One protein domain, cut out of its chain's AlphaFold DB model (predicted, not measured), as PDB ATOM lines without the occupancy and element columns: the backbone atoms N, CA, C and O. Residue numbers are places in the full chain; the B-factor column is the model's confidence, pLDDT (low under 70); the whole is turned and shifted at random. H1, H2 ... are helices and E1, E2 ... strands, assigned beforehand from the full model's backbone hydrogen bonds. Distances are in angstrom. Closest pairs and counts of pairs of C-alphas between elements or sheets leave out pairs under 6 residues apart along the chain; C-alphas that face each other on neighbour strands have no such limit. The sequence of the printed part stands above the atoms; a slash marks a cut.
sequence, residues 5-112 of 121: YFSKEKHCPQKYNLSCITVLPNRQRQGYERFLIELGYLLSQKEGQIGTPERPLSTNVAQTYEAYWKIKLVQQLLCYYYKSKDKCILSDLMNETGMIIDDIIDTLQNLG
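What this domain is: This is residues 5 to 112 of the 121 residues of the protein "Hypothetical protein" of Rotaria sp. Silwood2 (UniProt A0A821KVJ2). A small two-stranded sheet, E1 and E3, packs with the short strand E2 on one side of helix H1, and on its other side H1 crosses the first half of the long helix H2. Farther along H2 the short helices H3 and H4 pack on it, with H4 set across it and H3 also reaching H1. The printed part has 108 residues, with three named strands and then four named helices in the order E1 E2 E3 H1 H2 H3 H4; the sheet has the order E1 - E3, antiparallel, and the class is mostly helix. The whole is compact, with a radius of gyration of the C-alphas of 14.2 A and spans of 44 by 31 by 22 A.

Where its parts are: Find C-alpha 5 at (35.751, -15.502, 4.185), where E1, residues 5 to 7, begins. Its neighbour E3 is residues 20 to 23, 10.4 A long, and E2 is residues 16 to 18. Go on to H1, residues 32 to 46, 20.7 A long. From C-alpha 59 at (46.556, -2.556, 9.645), H2 runs 34.9 A to residue 82. H3 is residues 90 to 97, 10.5 A long, and H4, residues 101 to 110, runs 14.1 A to C-alpha 110 at (59.185, -0.773, -1.324).

How they stand to each other: Look first at E1 and E3, antiparallel at 176 degrees: N 5 and O 22 are 2.8 A apart and N 22 and O 5 are 2.9 A apart, within hydrogen-bond range. E2 runs on into E3 across a break of 1 residue, at 15 degrees; it pairs with no named strand, but residues 16 to 18 pair with residues 52 to 53, parallel. The closest C-alphas of E3 and H1 are those of Val 23 and Glu 33, 6.5 A apart. With residues 33 to 37 alone, H1 touches H2 at a steep tilt of 56 degrees, the same way, closest at the C-alphas of Arg 34 and Thr 64, 6.4 A. H1 and H3 only just touch, with 3 pairs of C-alphas within 8 A, the closest those of Gln 45 and Asn 95, 7.6 A. H2 touches H4 with residues 66 to 73 alone, about perpendicular at 90 degrees, closest at the C-alphas of Lys 70 and Thr 107, 6.2 A. H2 also touches H3, closest at the C-alphas of Lys 72 and Thr 97, 7.1 A. H1 and H4 are apart. In H1, H2, H3 and H4 every O i to N i+4 pair is within hydrogen-bond range.

The domain as a whole: The two C-alphas farthest apart are those of Asn 26 and Asp 86, 45.5 A. The printed part has no cut; the link from H1 to H2, residues 47 to 58, is long. Mean pLDDT of the printed part is 90.8, and no printed residue is under 70.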
ATOM      1  N   TYR A   5      36.265 -15.804   5.513       94.06
ATOM      2  CA  TYR A   5      35.751 -15.502   4.185       94.06
ATOM      3  C   TYR A   5      36.337 -14.191   3.663       94.06
ATOM      4  O   TYR A   5      36.914 -13.405   4.419       94.06
ATOM      5  N   PHE A   6      36.143 -13.948   2.373       94.19
ATOM      6  CA  PHE A   6      36.191 -12.607   1.817       94.19
ATOM      7  C   PHE A   6      34.924 -12.336   0.999       94.19
ATOM      8  O   PHE A   6      34.278 -13.273   0.524       94.19
ATOM      9  N   SER A   7      34.542 -11.070   0.861       92.62
ATOM     10  CA  SER A   7      33.481 -10.628  -0.044       92.62
ATOM     11  C   SER A   7      34.080 -10.022  -1.311       92.62
ATOM     12  O   SER A   7      35.159  -9.435  -1.281       92.62
ATOM     13  N   LYS A   8      33.368 -10.175  -2.427       90.94
ATOM     14  CA  LYS A   8      33.701  -9.585  -3.725       90.94
ATOM     15  C   LYS A   8      32.411  -9.116  -4.385       90.94
ATOM     16  O   LYS A   8      31.441  -9.876  -4.459       90.94
ATOM     17  N   GLU A   9      32.389  -7.876  -4.851       87.06
ATOM     18  CA  GLU A   9      31.261  -7.352  -5.611       87.06
ATOM     19  C   GLU A   9      31.179  -8.003  -6.993       87.06
ATOM     20  O   GLU A   9      32.184  -8.206  -7.671       87.06
ATOM     21  N   LYS A  10      29.958  -8.314  -7.439       84.56
ATOM     22  CA  LYS A  10      29.740  -8.916  -8.765       84.56
ATOM     23  C   LYS A  10      30.089  -7.957  -9.907       84.56
ATOM     24  O   LYS A  10      30.507  -8.406 -10.966       84.56
ATOM     25  N   HIS A  11      29.889  -6.658  -9.691       81.88
ATOM     26  CA  HIS A  11      30.172  -5.603 -10.659       81.88
ATOM     27  C   HIS A  11      30.902  -4.474  -9.940       81.88
ATOM     28  O   HIS A  11      30.265  -3.680  -9.256       81.88
ATOM     29  N   CYS A  12      32.223  -4.417 -10.097       79.19
ATOM     30  CA  CYS A  12      33.061  -3.415  -9.451       79.19
ATOM     31  C   CYS A  12      33.836  -2.615 -10.513       79.19
ATOM     32  O   CYS A  12      34.781  -3.153 -11.101       79.19
ATOM     33  N   PRO A  13      33.479  -1.346 -10.790       77.94
ATOM     34  CA  PRO A  13      34.199  -0.537 -11.772       77.94
ATOM     35  C   PRO A  13      35.651  -0.248 -11.354       77.94
ATOM     36  O   PRO A  13      36.517  -0.098 -12.212       77.94
ATOM     37  N   GLN A  14      35.937  -0.244 -10.050       79.62
ATOM     38  CA  GLN A  14      37.273  -0.072  -9.471       79.62
ATOM     39  C   GLN A  14      38.121  -1.354  -9.507       79.62
ATOM     40  O   GLN A  14      39.286  -1.324  -9.118       79.62
ATOM     41  N   LYS A  15      37.564  -2.471 -10.004       80.56
ATOM     42  CA  LYS A  15      38.233  -3.778 -10.107       80.56
ATOM     43  C   LYS A  15      38.733  -4.305  -8.759       80.56
ATOM     44  O   LYS A  15      39.802  -4.915  -8.675       80.56
ATOM     45  N   TYR A  16      37.951  -4.094  -7.701       87.00
ATOM     46  CA  TYR A  16      38.265  -4.693  -6.415       87.00
ATOM     47  C   TYR A  16      38.063  -6.204  -6.475       87.00
ATOM     48  O   TYR A  16      36.964  -6.699  -6.730       87.00
ATOM     49  N   ASN A  17      39.146  -6.952  -6.267       84.81
ATOM     50  CA  ASN A  17      39.084  -8.414  -6.212       84.81
ATOM     51  C   ASN A  17      38.664  -8.926  -4.829       84.81
ATOM     52  O   ASN A  17      38.270 -10.086  -4.692       84.81
ATOM     53  N   LEU A  18      38.729  -8.049  -3.829       89.00
ATOM     54  CA  LEU A  18      38.388  -8.311  -2.446       89.00
ATOM     55  C   LEU A  18      37.879  -7.013  -1.808       89.00
ATOM     56  O   LEU A  18      38.606  -6.024  -1.766       89.00
ATOM     57  N   SER A  19      36.647  -7.045  -1.298       86.00
ATOM     58  CA  SER A  19      35.989  -5.924  -0.611       86.00
ATOM     59  C   SER A  19      36.208  -5.983   0.903       86.00
ATOM     60  O   SER A  19      36.737  -5.068   1.520       86.00
ATOM     61  N   CYS A  20      35.869  -7.113   1.528       88.81
ATOM     62  CA  CYS A  20      36.137  -7.367   2.944       88.81
ATOM     63  C   CYS A  20      36.785  -8.737   3.099       88.81
ATOM     64  O   CYS A  20      36.423  -9.668   2.390       88.81
ATOM     65  N   ILE A  21      37.714  -8.878   4.041       92.44
ATOM     66  CA  ILE A  21      38.322 -10.152   4.428       92.44
ATOM     67  C   ILE A  21      38.202 -10.319   5.934       92.44
ATOM     68  O   ILE A  21      38.423  -9.388   6.704       92.44
ATOM     69  N   THR A  22      37.833 -11.514   6.373       92.06
ATOM     70  CA  THR A  22      37.714 -11.837   7.792       92.06
ATOM     71  C   THR A  22      38.150 -13.271   8.029       92.06
ATOM     72  O   THR A  22      37.588 -14.207   7.467       92.06
ATOM     73  N   VAL A  23      39.129 -13.445   8.912       92.62
ATOM     74  CA  VAL A  23      39.506 -14.738   9.493       92.62
ATOM     75  C   VAL A  23      39.058 -14.745  10.949       92.62
ATOM     76  O   VAL A  23      39.198 -13.736  11.645       92.62
ATOM     77  N   LEU A  24      38.510 -15.870  11.414       91.69
ATOM     78  CA  LEU A  24      38.060 -16.001  12.799       91.69
ATOM     79  C   LEU A  24      39.204 -15.676  13.780       91.69
ATOM     80  O   LEU A  24      40.326 -16.135  13.551       91.69
ATOM     81  N   PRO A  25      38.946 -14.969  14.898       89.19
ATOM     82  CA  PRO A  25      39.996 -14.551  15.834       89.19
ATOM     83  C   PRO A  25      40.884 -15.697  16.338       89.19
ATOM     84  O   PRO A  25      42.102 -15.571  16.400       89.19
ATOM     85  N   ASN A  26      40.294 -16.864  16.615       90.44
ATOM     86  CA  ASN A  26      41.007 -18.069  17.060       90.44
ATOM     87  C   ASN A  26      41.828 -18.771  15.957       90.44
ATOM     88  O   ASN A  26      42.510 -19.754  16.237       90.44
ATOM     89  N   ARG A  27      41.734 -18.307  14.708       87.25
ATOM     90  CA  ARG A  27      42.430 -18.839  13.526       87.25
ATOM     91  C   ARG A  27      43.389 -17.822  12.899       87.25
ATOM     92  O   ARG A  27      43.999 -18.101  11.870       87.25
ATOM     93  N   GLN A  28      43.543 -16.641  13.492       87.62
ATOM     94  CA  GLN A  28      44.486 -15.635  13.005       87.62
ATOM     95  C   GLN A  28      45.938 -16.116  13.137       87.62
ATOM     96  O   GLN A  28      46.251 -17.000  13.933       87.62
ATOM     97  N   ARG A  29      46.841 -15.532  12.335       84.62
ATOM     98  CA  ARG A  29      48.288 -15.845  12.312       84.62
ATOM     99  C   ARG A  29      48.655 -17.292  11.940       84.62
ATOM    100  O   ARG A  29      49.805 -17.684  12.081       84.62
ATOM    101  N   GLN A  30      47.710 -18.063  11.402       89.75
ATOM    102  CA  GLN A  30      47.940 -19.419  10.876       89.75
ATOM    103  C   GLN A  30      48.094 -19.449   9.342       89.75
ATOM    104  O   GLN A  30      48.042 -20.507   8.727       89.75
ATOM    105  N   GLY A  31      48.254 -18.284   8.703       89.12
ATOM    106  CA  GLY A  31      48.408 -18.160   7.247       89.12
ATOM    107  C   GLY A  31      47.099 -18.132   6.448       89.12
ATOM    108  O   GLY A  31      47.144 -17.950   5.232       89.12
ATOM    109  N   TYR A  32      45.932 -18.244   7.095       92.75
ATOM    110  CA  TYR A  32      44.643 -18.231   6.389       92.75
ATOM    111  C   TYR A  32      44.330 -16.906   5.689       92.75
ATOM    112  O   TYR A  32      43.708 -16.923   4.636       92.75
ATOM    113  N   GLU A  33      44.787 -15.768   6.217       92.19
ATOM    114  CA  GLU A  33      44.617 -14.470   5.544       92.19
ATOM    115  C   GLU A  33      45.335 -14.460   4.194       92.19
ATOM    116  O   GLU A  33      44.732 -14.161   3.168       92.19
ATOM    117  N   ARG A  34      46.602 -14.893   4.178       93.31
ATOM    118  CA  ARG A  34      47.386 -15.028   2.948       93.31
ATOM    119  C   ARG A  34      46.732 -16.000   1.966       93.31
ATOM    120  O   ARG A  34      46.723 -15.729   0.770       93.31
ATOM    121  N   PHE A  35      46.180 -17.107   2.460       94.06
ATOM    122  CA  PHE A  35      45.445 -18.058   1.628       94.06
ATOM    123  C   PHE A  35      44.209 -17.422   0.972       94.06
ATOM    124  O   PHE A  35      44.005 -17.587  -0.227       94.06
ATOM    125  N   LEU A  36      43.403 -16.675   1.732       94.88
ATOM    126  CA  LEU A  36      42.225 -15.983   1.199       94.88
ATOM    127  C   LEU A  36      42.611 -14.900   0.180       94.88
ATOM    128  O   LEU A  36      41.928 -14.757  -0.830       94.88
ATOM    129  N   ILE A  37      43.719 -14.186   0.408       95.19
ATOM    130  CA  ILE A  37      44.259 -13.198  -0.538       95.19
ATOM    131  C   ILE A  37      44.688 -13.870  -1.850       95.19
ATOM    132  O   ILE A  37      44.269 -13.431  -2.920       95.19
ATOM    133  N   GLU A  38      45.466 -14.958  -1.786       94.75
ATOM    134  CA  GLU A  38      45.860 -15.729  -2.977       94.75
ATOM    135  C   GLU A  38      44.620 -16.227  -3.733       94.75
ATOM    136  O   GLU A  38      44.541 -16.085  -4.951       94.75
ATOM    137  N   LEU A  39      43.613 -16.744  -3.022       94.19
ATOM    138  CA  LEU A  39      42.360 -17.188  -3.633       94.19
ATOM    139  C   LEU A  39      41.628 -16.046  -4.359       94.19
ATOM    140  O   LEU A  39      41.124 -16.259  -5.461       94.19
ATOM    141  N   GLY A  40      41.598 -14.841  -3.781       93.94
ATOM    142  CA  GLY A  40      41.030 -13.652  -4.423       93.94
ATOM    143  C   GLY A  40      41.728 -13.309  -5.744       93.94
ATOM    144  O   GLY A  40      41.061 -13.108  -6.761       93.94
ATOM    145  N   TYR A  41      43.065 -13.331  -5.765       94.31
ATOM    146  CA  TYR A  41      43.842 -13.113  -6.989       94.31
ATOM    147  C   TYR A  41      43.638 -14.222  -8.027       94.31
ATOM    148  O   TYR A  41      43.418 -13.915  -9.198       94.31
ATOM    149  N   LEU A  42      43.628 -15.494  -7.617       93.12
ATOM    150  CA  LEU A  42      43.384 -16.624  -8.520       93.12
ATOM    151  C   LEU A  42      42.009 -16.546  -9.194       93.12
ATOM    152  O   LEU A  42      41.876 -16.889 -10.370       93.12
ATOM    153  N   LEU A  43      40.981 -16.086  -8.474       92.12
ATOM    154  CA  LEU A  43      39.654 -15.874  -9.053       92.12
ATOM    155  C   LEU A  43      39.660 -14.749 -10.084       92.12
ATOM    156  O   LEU A  43      39.150 -14.947 -11.182       92.12
ATOM    157  N   SER A  44      40.274 -13.604  -9.770       89.94
ATOM    158  CA  SER A  44      40.429 -12.514 -10.741       89.94
ATOM    159  C   SER A  44      41.166 -12.972 -11.999       89.94
ATOM    160  O   SER A  44      40.676 -12.745 -13.102       89.94
ATOM    161  N   GLN A  45      42.261 -13.720 -11.853       90.44
ATOM    162  CA  GLN A  45      42.985 -14.284 -12.995       90.44
ATOM    163  C   GLN A  45      42.119 -15.236 -13.821       90.44
ATOM    164  O   GLN A  45      42.113 -15.160 -15.048       90.44
ATOM    165  N   LYS A  46      41.342 -16.106 -13.164       91.31
ATOM    166  CA  LYS A  46      40.417 -17.022 -13.844       91.31
ATOM    167  C   LYS A  46      39.304 -16.285 -14.597       91.31
ATOM    168  O   LYS A  46      38.825 -16.786 -15.609       91.31
ATOM    169  N   GLU A  47      38.910 -15.107 -14.127       90.31
ATOM    170  CA  GLU A  47      37.954 -14.216 -14.793       90.31
ATOM    171  C   GLU A  47      38.598 -13.344 -15.888       90.31
ATOM    172  O   GLU A  47      37.896 -12.572 -16.541       90.31
ATOM    173  N   GLY A  48      39.917 -13.440 -16.100       88.12
ATOM    174  CA  GLY A  48      40.651 -12.583 -17.035       88.12
ATOM    175  C   GLY A  48      40.734 -11.125 -16.576       88.12
ATOM    176  O   GLY A  48      40.879 -10.221 -17.397       88.12
ATOM    177  N   GLN A  49      40.604 -10.884 -15.272       89.38
ATOM    178  CA  GLN A  49      40.627  -9.562 -14.664       89.38
ATOM    179  C   GLN A  49      41.875  -9.389 -13.795       89.38
ATOM    180  O   GLN A  49      42.331 -10.307 -13.118       89.38
ATOM    181  N   ILE A  50      42.401  -8.169 -13.777       91.94
ATOM    182  CA  ILE A  50      43.337  -7.713 -12.744       91.94
ATOM    183  C   ILE A  50      42.541  -7.132 -11.577       91.94
ATOM    184  O   ILE A  50      41.409  -6.685 -11.775       91.94
ATOM    185  N   GLY A  51      43.130  -7.082 -10.387       90.62
ATOM    186  CA  GLY A  51      42.476  -6.448  -9.254       90.62
ATOM    187  C   GLY A  51      43.400  -6.018  -8.126       90.62
ATOM    188  O   GLY A  51      44.589  -6.334  -8.085       90.62
ATOM    189  N   THR A  52      42.802  -5.266  -7.215       92.06
ATOM    190  CA  THR A  52      43.418  -4.699  -6.011       92.06
ATOM    191  C   THR A  52      42.414  -4.820  -4.857       92.06
ATOM    192  O   THR A  52      41.212  -4.920  -5.124       92.06
ATOM    193  N   PRO A  53      42.836  -4.863  -3.587       91.81
ATOM    194  CA  PRO A  53      41.901  -4.786  -2.472       91.81
ATOM    195  C   PRO A  53      41.177  -3.434  -2.397       91.81
ATOM    196  O   PRO A  53      41.741  -2.388  -2.720       91.81
ATOM    197  N   GLU A  54      39.951  -3.449  -1.877       88.75
ATOM    198  CA  GLU A  54      39.251  -2.235  -1.457       88.75
ATOM    199  C   GLU A  54      40.009  -1.543  -0.306       88.75
ATOM    200  O   GLU A  54      40.557  -2.188   0.591       88.75
ATOM    201  N   ARG A  55      40.061  -0.207  -0.340       86.94
ATOM    202  CA  ARG A  55      40.737   0.631   0.665       86.94
ATOM    203  C   ARG A  55      39.690   1.486   1.404       86.94
ATOM    204  O   ARG A  55      38.763   1.962   0.752       86.94
ATOM    205  N   PRO A  56      39.847   1.765   2.716       88.00
ATOM    206  CA  PRO A  56      41.002   1.462   3.565       88.00
ATOM    207  C   PRO A  56      41.006   0.027   4.116       88.00
ATOM    208  O   PRO A  56      39.979  -0.507   4.522       88.00
ATOM    209  N   LEU A  57      42.197  -0.568   4.201       86.44
ATOM    210  CA  LEU A  57      42.410  -1.871   4.834       86.44
ATOM    211  C   LEU A  57      42.714  -1.720   6.327       86.44
ATOM    212  O   LEU A  57      43.309  -0.732   6.757       86.44
ATOM    213  N   SER A  58      42.373  -2.742   7.121       89.81
ATOM    214  CA  SER A  58      42.877  -2.836   8.499       89.81
ATOM    215  C   SER A  58      44.402  -3.014   8.506       89.81
ATOM    216  O   SER A  58      44.961  -3.609   7.584       89.81
ATOM    217  N   THR A  59      45.081  -2.539   9.555       88.19
ATOM    218  CA  THR A  59      46.556  -2.556   9.645       88.19
ATOM    219  C   THR A  59      47.150  -3.951   9.445       88.19
ATOM    220  O   THR A  59      48.094  -4.115   8.677       88.19
ATOM    221  N   ASN A  60      46.564  -4.968  10.080       86.94
ATOM    222  CA  ASN A  60      47.014  -6.356   9.963       86.94
ATOM    223  C   ASN A  60      46.857  -6.879   8.529       86.94
ATOM    224  O   ASN A  60      47.777  -7.474   7.977       86.94
ATOM    225  N   VAL A  61      45.705  -6.620   7.905       88.50
ATOM    226  CA  VAL A  61      45.431  -7.070   6.536       88.50
ATOM    227  C   VAL A  61      46.343  -6.355   5.542       88.50
ATOM    228  O   VAL A  61      46.878  -7.004   4.648       88.50
ATOM    229  N   ALA A  62      46.578  -5.052   5.720       91.69
ATOM    230  CA  ALA A  62      47.496  -4.277   4.887       91.69
ATOM    231  C   ALA A  62      48.920  -4.864   4.910       91.69
ATOM    232  O   ALA A  62      49.511  -5.069   3.852       91.69
ATOM    233  N   GLN A  63      49.432  -5.228   6.092       92.25
ATOM    234  CA  GLN A  63      50.728  -5.907   6.229       92.25
ATOM    235  C   GLN A  63      50.743  -7.275   5.532       92.25
ATOM    236  O   GLN A  63      51.725  -7.629   4.877       92.25
ATOM    237  N   THR A  64      49.653  -8.043   5.635       93.38
ATOM    238  CA  THR A  64      49.538  -9.337   4.951       93.38
ATOM    239  C   THR A  64      49.522  -9.171   3.424       93.38
ATOM    240  O   THR A  64      50.177  -9.952   2.731       93.38
ATOM    241  N   TYR A  65      48.842  -8.149   2.890       93.69
ATOM    242  CA  TYR A  65      48.863  -7.813   1.459       93.69
ATOM    243  C   TYR A  65      50.252  -7.391   0.984       93.69
ATOM    244  O   TYR A  65      50.738  -7.918  -0.013       93.69
ATOM    245  N   GLU A  66      50.925  -6.509   1.722       93.88
ATOM    246  CA  GLU A  66      52.277  -6.064   1.385       93.88
ATOM    247  C   GLU A  66      53.258  -7.246   1.344       93.88
ATOM    248  O   GLU A  66      54.017  -7.411   0.386       93.88
ATOM    249  N   ALA A  67      53.212  -8.123   2.352       94.81
ATOM    250  CA  ALA A  67      54.027  -9.335   2.380       94.81
ATOM    251  C   ALA A  67      53.690 -10.283   1.217       94.81
ATOM    252  O   ALA A  67      54.593 -10.857   0.603       94.81
ATOM    253  N   TYR A  68      52.403 -10.437   0.894       95.62
ATOM    254  CA  TYR A  68      51.945 -11.237  -0.239       95.62
ATOM    255  C   TYR A  68      52.501 -10.707  -1.568       95.62
ATOM    256  O   TYR A  68      53.122 -11.474  -2.309       95.62
ATOM    257  N   TRP A  69      52.349  -9.410  -1.845       96.44
ATOM    258  CA  TRP A  69      52.812  -8.780  -3.082       96.44
ATOM    259  C   TRP A  69      54.320  -8.883  -3.254       96.44
ATOM    260  O   TRP A  69      54.786  -9.287  -4.321       96.44
ATOM    261  N   LYS A  70      55.090  -8.604  -2.193       96.00
ATOM    262  CA  LYS A  70      56.553  -8.742  -2.214       96.00
ATOM    263  C   LYS A  70      56.966 -10.155  -2.608       96.00
ATOM    264  O   LYS A  70      57.777 -10.328  -3.515       96.00
ATOM    265  N   ILE A  71      56.380 -11.170  -1.970       95.62
ATOM    266  CA  ILE A  71      56.704 -12.569  -2.271       95.62
ATOM    267  C   ILE A  71      56.299 -12.926  -3.702       95.62
ATOM    268  O   ILE A  71      57.099 -13.525  -4.419       95.62
ATOM    269  N   LYS A  72      55.089 -12.550  -4.137       95.44
ATOM    270  CA  LYS A  72      54.582 -12.883  -5.473       95.44
ATOM    271  C   LYS A  72      55.455 -12.272  -6.571       95.44
ATOM    272  O   LYS A  72      55.821 -12.980  -7.506       95.44
ATOM    273  N   LEU A  73      55.839 -11.000  -6.437       95.25
ATOM    274  CA  LEU A  73      56.699 -10.324  -7.413       95.25
ATOM    275  C   LEU A  73      58.113 -10.893  -7.434       95.25
ATOM    276  O   LEU A  73      58.623 -11.170  -8.514       95.25
ATOM    277  N   VAL A  74      58.729 -11.141  -6.275       94.81
ATOM    278  CA  VAL A  74      60.058 -11.771  -6.226       94.81
ATOM    279  C   VAL A  74      60.025 -13.157  -6.871       94.81
ATOM    280  O   VAL A  74      60.909 -13.483  -7.658       94.81
ATOM    281  N   GLN A  75      58.988 -13.958  -6.606       94.50
ATOM    282  CA  GLN A  75      58.809 -15.258  -7.255       94.50
ATOM    283  C   GLN A  75      58.701 -15.132  -8.776       94.50
ATOM    284  O   GLN A  75      59.350 -15.902  -9.483       94.50
ATOM    285  N   GLN A  76      57.927 -14.166  -9.284       93.19
ATOM    286  CA  GLN A  76      57.863 -13.932 -10.726       93.19
ATOM    287  C   GLN A  76      59.231 -13.524 -11.269       93.19
ATOM    288  O   GLN A  76      59.737 -14.192 -12.161       93.19
ATOM    289  N   LEU A  77      59.891 -12.519 -10.694       92.06
ATOM    290  CA  LEU A  77      61.207 -12.057 -11.149       92.06
ATOM    291  C   LEU A  77      62.262 -13.177 -11.159       92.06
ATOM    292  O   LEU A  77      63.040 -13.276 -12.106       92.06
ATOM    293  N   LEU A  78      62.251 -14.071 -10.165       92.88
ATOM    294  CA  LEU A  78      63.105 -15.261 -10.163       92.88
ATOM    295  C   LEU A  78      62.778 -16.201 -11.332       92.88
ATOM    296  O   LEU A  78      63.692 -16.699 -11.983       92.88
ATOM    297  N   CYS A  79      61.500 -16.410 -11.659       91.94
ATOM    298  CA  CYS A  79      61.110 -17.171 -12.848       91.94
ATOM    299  C   CYS A  79      61.631 -16.538 -14.150       91.94
ATOM    300  O   CYS A  79      62.045 -17.275 -15.044       91.94
ATOM    301  N   TYR A  80      61.635 -15.206 -14.270       91.25
ATOM    302  CA  TYR A  80      62.236 -14.512 -15.421       91.25
ATOM    303  C   TYR A  80      63.742 -14.753 -15.496       91.25
ATOM    304  O   TYR A  80      64.255 -15.100 -16.561       91.25
ATOM    305  N   TYR A  81      64.422 -14.631 -14.355       89.81
ATOM    306  CA  TYR A  81      65.857 -14.855 -14.241       89.81
ATOM    307  C   TYR A  81      66.249 -16.280 -14.663       89.81
ATOM    308  O   TYR A  81      67.118 -16.453 -15.512       89.81
ATOM    309  N   TYR A  82      65.550 -17.305 -14.164       92.75
ATOM    310  CA  TYR A  82      65.821 -18.704 -14.529       92.75
ATOM    311  C   TYR A  82      65.478 -19.048 -15.984       92.75
ATOM    312  O   TYR A  82      66.031 -19.999 -16.531       92.75
ATOM    313  N   LYS A  83      64.575 -18.295 -16.620       92.06
ATOM    314  CA  LYS A  83      64.239 -18.442 -18.045       92.06
ATOM    315  C   LYS A  83      65.153 -17.625 -18.966       92.06
ATOM    316  O   LYS A  83      64.889 -17.578 -20.165       92.06
ATOM    317  N   SER A  84      66.181 -16.964 -18.428       87.62
ATOM    318  CA  SER A  84      67.069 -16.058 -19.170       87.62
ATOM    319  C   SER A  84      66.311 -14.957 -19.926       87.62
ATOM    320  O   SER A  84      66.699 -14.552 -21.022       87.62
ATOM    321  N   LYS A  85      65.185 -14.487 -19.371       84.31
ATOM    322  CA  LYS A  85      64.398 -13.395 -19.955       84.31
ATOM    323  C   LYS A  85      64.938 -12.072 -19.406       84.31
ATOM    324  O   LYS A  85      64.508 -11.609 -18.356       84.31
ATOM    325  N   ASP A  86      65.854 -11.454 -20.151       79.69
ATOM    326  CA  ASP A  86      66.542 -10.205 -19.765       79.69
ATOM    327  C   ASP A  86      65.622  -8.979 -19.649       79.69
ATOM    328  O   ASP A  86      66.005  -7.947 -19.100       79.69
ATOM    329  N   LYS A  87      64.407  -9.058 -20.204       84.44
ATOM    330  CA  LYS A  87      63.445  -7.953 -20.219       84.44
ATOM    331  C   LYS A  87      62.101  -8.408 -19.677       84.44
ATOM    332  O   LYS A  87      61.480  -9.326 -20.209       84.44
ATOM    333  N   CYS A  88      61.629  -7.703 -18.659       85.06
ATOM    334  CA  CYS A  88      60.310  -7.887 -18.078       85.06
ATOM    335  C   CYS A  88      59.453  -6.657 -18.387       85.06
ATOM    336  O   CYS A  88      59.842  -5.534 -18.068       85.06
ATOM    337  N   ILE A  89      58.301  -6.859 -19.025       90.38
ATOM    338  CA  ILE A  89      57.351  -5.783 -19.324       90.38
ATOM    339  C   ILE A  89      56.337  -5.726 -18.176       90.38
ATOM    340  O   ILE A  89      55.868  -6.768 -17.720       90.38
ATOM    341  N   LEU A  90      55.972  -4.527 -17.711       90.94
ATOM    342  CA  LEU A  90      55.009  -4.375 -16.609       90.94
ATOM    343  C   LEU A  90      53.652  -5.029 -16.920       90.94
ATOM    344  O   LEU A  90      53.060  -5.635 -16.034       90.94
ATOM    345  N   SER A  91      53.188  -4.976 -18.173       91.31
ATOM    346  CA  SER A  91      51.951  -5.647 -18.596       91.31
ATOM    347  C   SER A  91      52.006  -7.169 -18.445       91.31
ATOM    348  O   SER A  91      50.992  -7.778 -18.112       91.31
ATOM    349  N   ASP A  92      53.173  -7.787 -18.659       91.19
ATOM    350  CA  ASP A  92      53.343  -9.231 -18.466       91.19
ATOM    351  C   ASP A  92      53.186  -9.572 -16.978       91.19
ATOM    352  O   ASP A  92      52.407 -10.457 -16.630       91.19
ATOM    353  N   LEU A  93      53.831  -8.795 -16.094       92.44
ATOM    354  CA  LEU A  93      53.705  -8.968 -14.643       92.44
ATOM    355  C   LEU A  93      52.266  -8.802 -14.166       92.44
ATOM    356  O   LEU A  93      51.817  -9.581 -13.330       92.44
ATOM    357  N   MET A  94      51.522  -7.827 -14.688       93.88
ATOM    358  CA  MET A  94      50.104  -7.666 -14.348       93.88
ATOM    359  C   MET A  94      49.293  -8.912 -14.692       93.88
ATOM    360  O   MET A  94      48.514  -9.387 -13.870       93.88
ATOM    361  N   ASN A  95      49.488  -9.460 -15.893       91.31
ATOM    362  CA  ASN A  95      48.758 -10.641 -16.345       91.31
ATOM    363  C   ASN A  95      49.136 -11.881 -15.516       91.31
ATOM    364  O   ASN A  95      48.268 -12.647 -15.096       91.31
ATOM    365  N   GLU A  96      50.424 -12.055 -15.225       90.88
ATOM    366  CA  GLU A  96      50.954 -13.205 -14.479       90.88
ATOM    367  C   GLU A  96      50.626 -13.166 -12.981       90.88
ATOM    368  O   GLU A  96      50.465 -14.214 -12.352       90.88
ATOM    369  N   THR A  97      50.508 -11.973 -12.394       92.69
ATOM    370  CA  THR A  97      50.219 -11.795 -10.959       92.69
ATOM    371  C   THR A  97      48.747 -11.512 -10.663       92.69
ATOM    372  O   THR A  97      48.298 -11.750  -9.543       92.69
ATOM    373  N   GLY A  98      47.996 -10.994 -11.639       92.75
ATOM    374  CA  GLY A  98      46.643 -10.468 -11.449       92.75
ATOM    375  C   GLY A  98      46.599  -9.123 -10.714       92.75
ATOM    376  O   GLY A  98      45.511  -8.676 -10.351       92.75
ATOM    377  N   MET A  99      47.748  -8.487 -10.464       94.44
ATOM    378  CA  MET A  99      47.851  -7.204  -9.764       94.44
ATOM    379  C   MET A  99      47.702  -6.022 -10.725       94.44
ATOM    380  O   MET A  99      48.059  -6.101 -11.903       94.44
ATOM    381  N   ILE A 100      47.196  -4.899 -10.213       94.06
ATOM    382  CA  ILE A 100      47.216  -3.626 -10.943       94.06
ATOM    383  C   ILE A 100      48.637  -3.045 -10.989       94.06
ATOM    384  O   ILE A 100      49.481  -3.385 -10.162       94.06
ATOM    385  N   ILE A 101      48.894  -2.146 -11.945       93.44
ATOM    386  CA  ILE A 101      50.214  -1.514 -12.123       93.44
ATOM    387  C   ILE A 101      50.656  -0.789 -10.857       93.44
ATOM    388  O   ILE A 101      51.807  -0.939 -10.462       93.44
ATOM    389  N   ASP A 102      49.752  -0.039 -10.228       93.12
ATOM    390  CA  ASP A 102      50.085   0.791  -9.070       93.12
ATOM    391  C   ASP A 102      50.623  -0.063  -7.915       93.12
ATOM    392  O   ASP A 102      51.724   0.184  -7.434       93.12
ATOM    393  N   ASP A 103      49.934  -1.160  -7.570       94.38
ATOM    394  CA  ASP A 103      50.391  -2.094  -6.532       94.38
ATOM    395  C   ASP A 103      51.746  -2.734  -6.894       94.38
ATOM    396  O   ASP A 103      52.577  -2.975  -6.015       94.38
ATOM    397  N   ILE A 104      52.005  -3.007  -8.181       95.25
ATOM    398  CA  ILE A 104      53.301  -3.529  -8.639       95.25
ATOM    399  C   ILE A 104      54.394  -2.475  -8.446       95.25
ATOM    400  O   ILE A 104      55.427  -2.786  -7.858       95.25
ATOM    401  N   ILE A 105      54.182  -1.244  -8.918       94.38
ATOM    402  CA  ILE A 105      55.155  -0.150  -8.807       94.38
ATOM    403  C   ILE A 105      55.461   0.134  -7.338       94.38
ATOM    404  O   ILE A 105      56.634   0.122  -6.963       94.38
ATOM    405  N   ASP A 106      54.428   0.305  -6.513       93.88
ATOM    406  CA  ASP A 106      54.560   0.556  -5.077       93.88
ATOM    407  C   ASP A 106      55.364  -0.565  -4.410       93.88
ATOM    408  O   ASP A 106      56.289  -0.323  -3.634       93.88
ATOM    409  N   THR A 107      55.077  -1.822  -4.757       95.62
ATOM    410  CA  THR A 107      55.797  -2.963  -4.185       95.62
ATOM    411  C   THR A 107      57.258  -3.014  -4.641       95.62
ATOM    412  O   THR A 107      58.138  -3.277  -3.822       95.62
ATOM    413  N   LEU A 108      57.554  -2.744  -5.918       93.88
ATOM    414  CA  LEU A 108      58.929  -2.704  -6.434       93.88
ATOM    415  C   LEU A 108      59.741  -1.556  -5.813       93.88
ATOM    416  O   LEU A 108      60.927  -1.731  -5.521       93.88
ATOM    417  N   GLN A 109      59.108  -0.403  -5.573       93.88
ATOM    418  CA  GLN A 109      59.707   0.716  -4.842       93.88
ATOM    419  C   GLN A 109      59.988   0.339  -3.384       93.88
ATOM    420  O   GLN A 109      61.105   0.534  -2.911       93.88
ATOM    421  N   ASN A 110      59.029  -0.296  -2.703       93.06
ATOM    422  CA  ASN A 110      59.185  -0.773  -1.324       93.06
ATOM    423  C   ASN A 110      60.251  -1.871  -1.173       93.06
ATOM    424  O   ASN A 110      60.787  -2.069  -0.085       93.06
ATOM    425  N   LEU A 111      60.553  -2.603  -2.248       92.75
ATOM    426  CA  LEU A 111      61.658  -3.563  -2.311       92.75
ATOM    427  C   LEU A 111      63.014  -2.905  -2.619       92.75
ATOM    428  O   LEU A 111      64.039  -3.572  -2.505       92.75
ATOM    429  N   GLY A 112      63.038  -1.629  -3.016       91.62
ATOM    430  CA  GLY A 112      64.262  -0.915  -3.389       91.62
ATOM    431  C   GLY A 112      64.888  -1.386  -4.706       91.62
ATOM    432  O   GLY A 112      66.074  -1.162  -4.929       91.62
TER     433      GLY A 112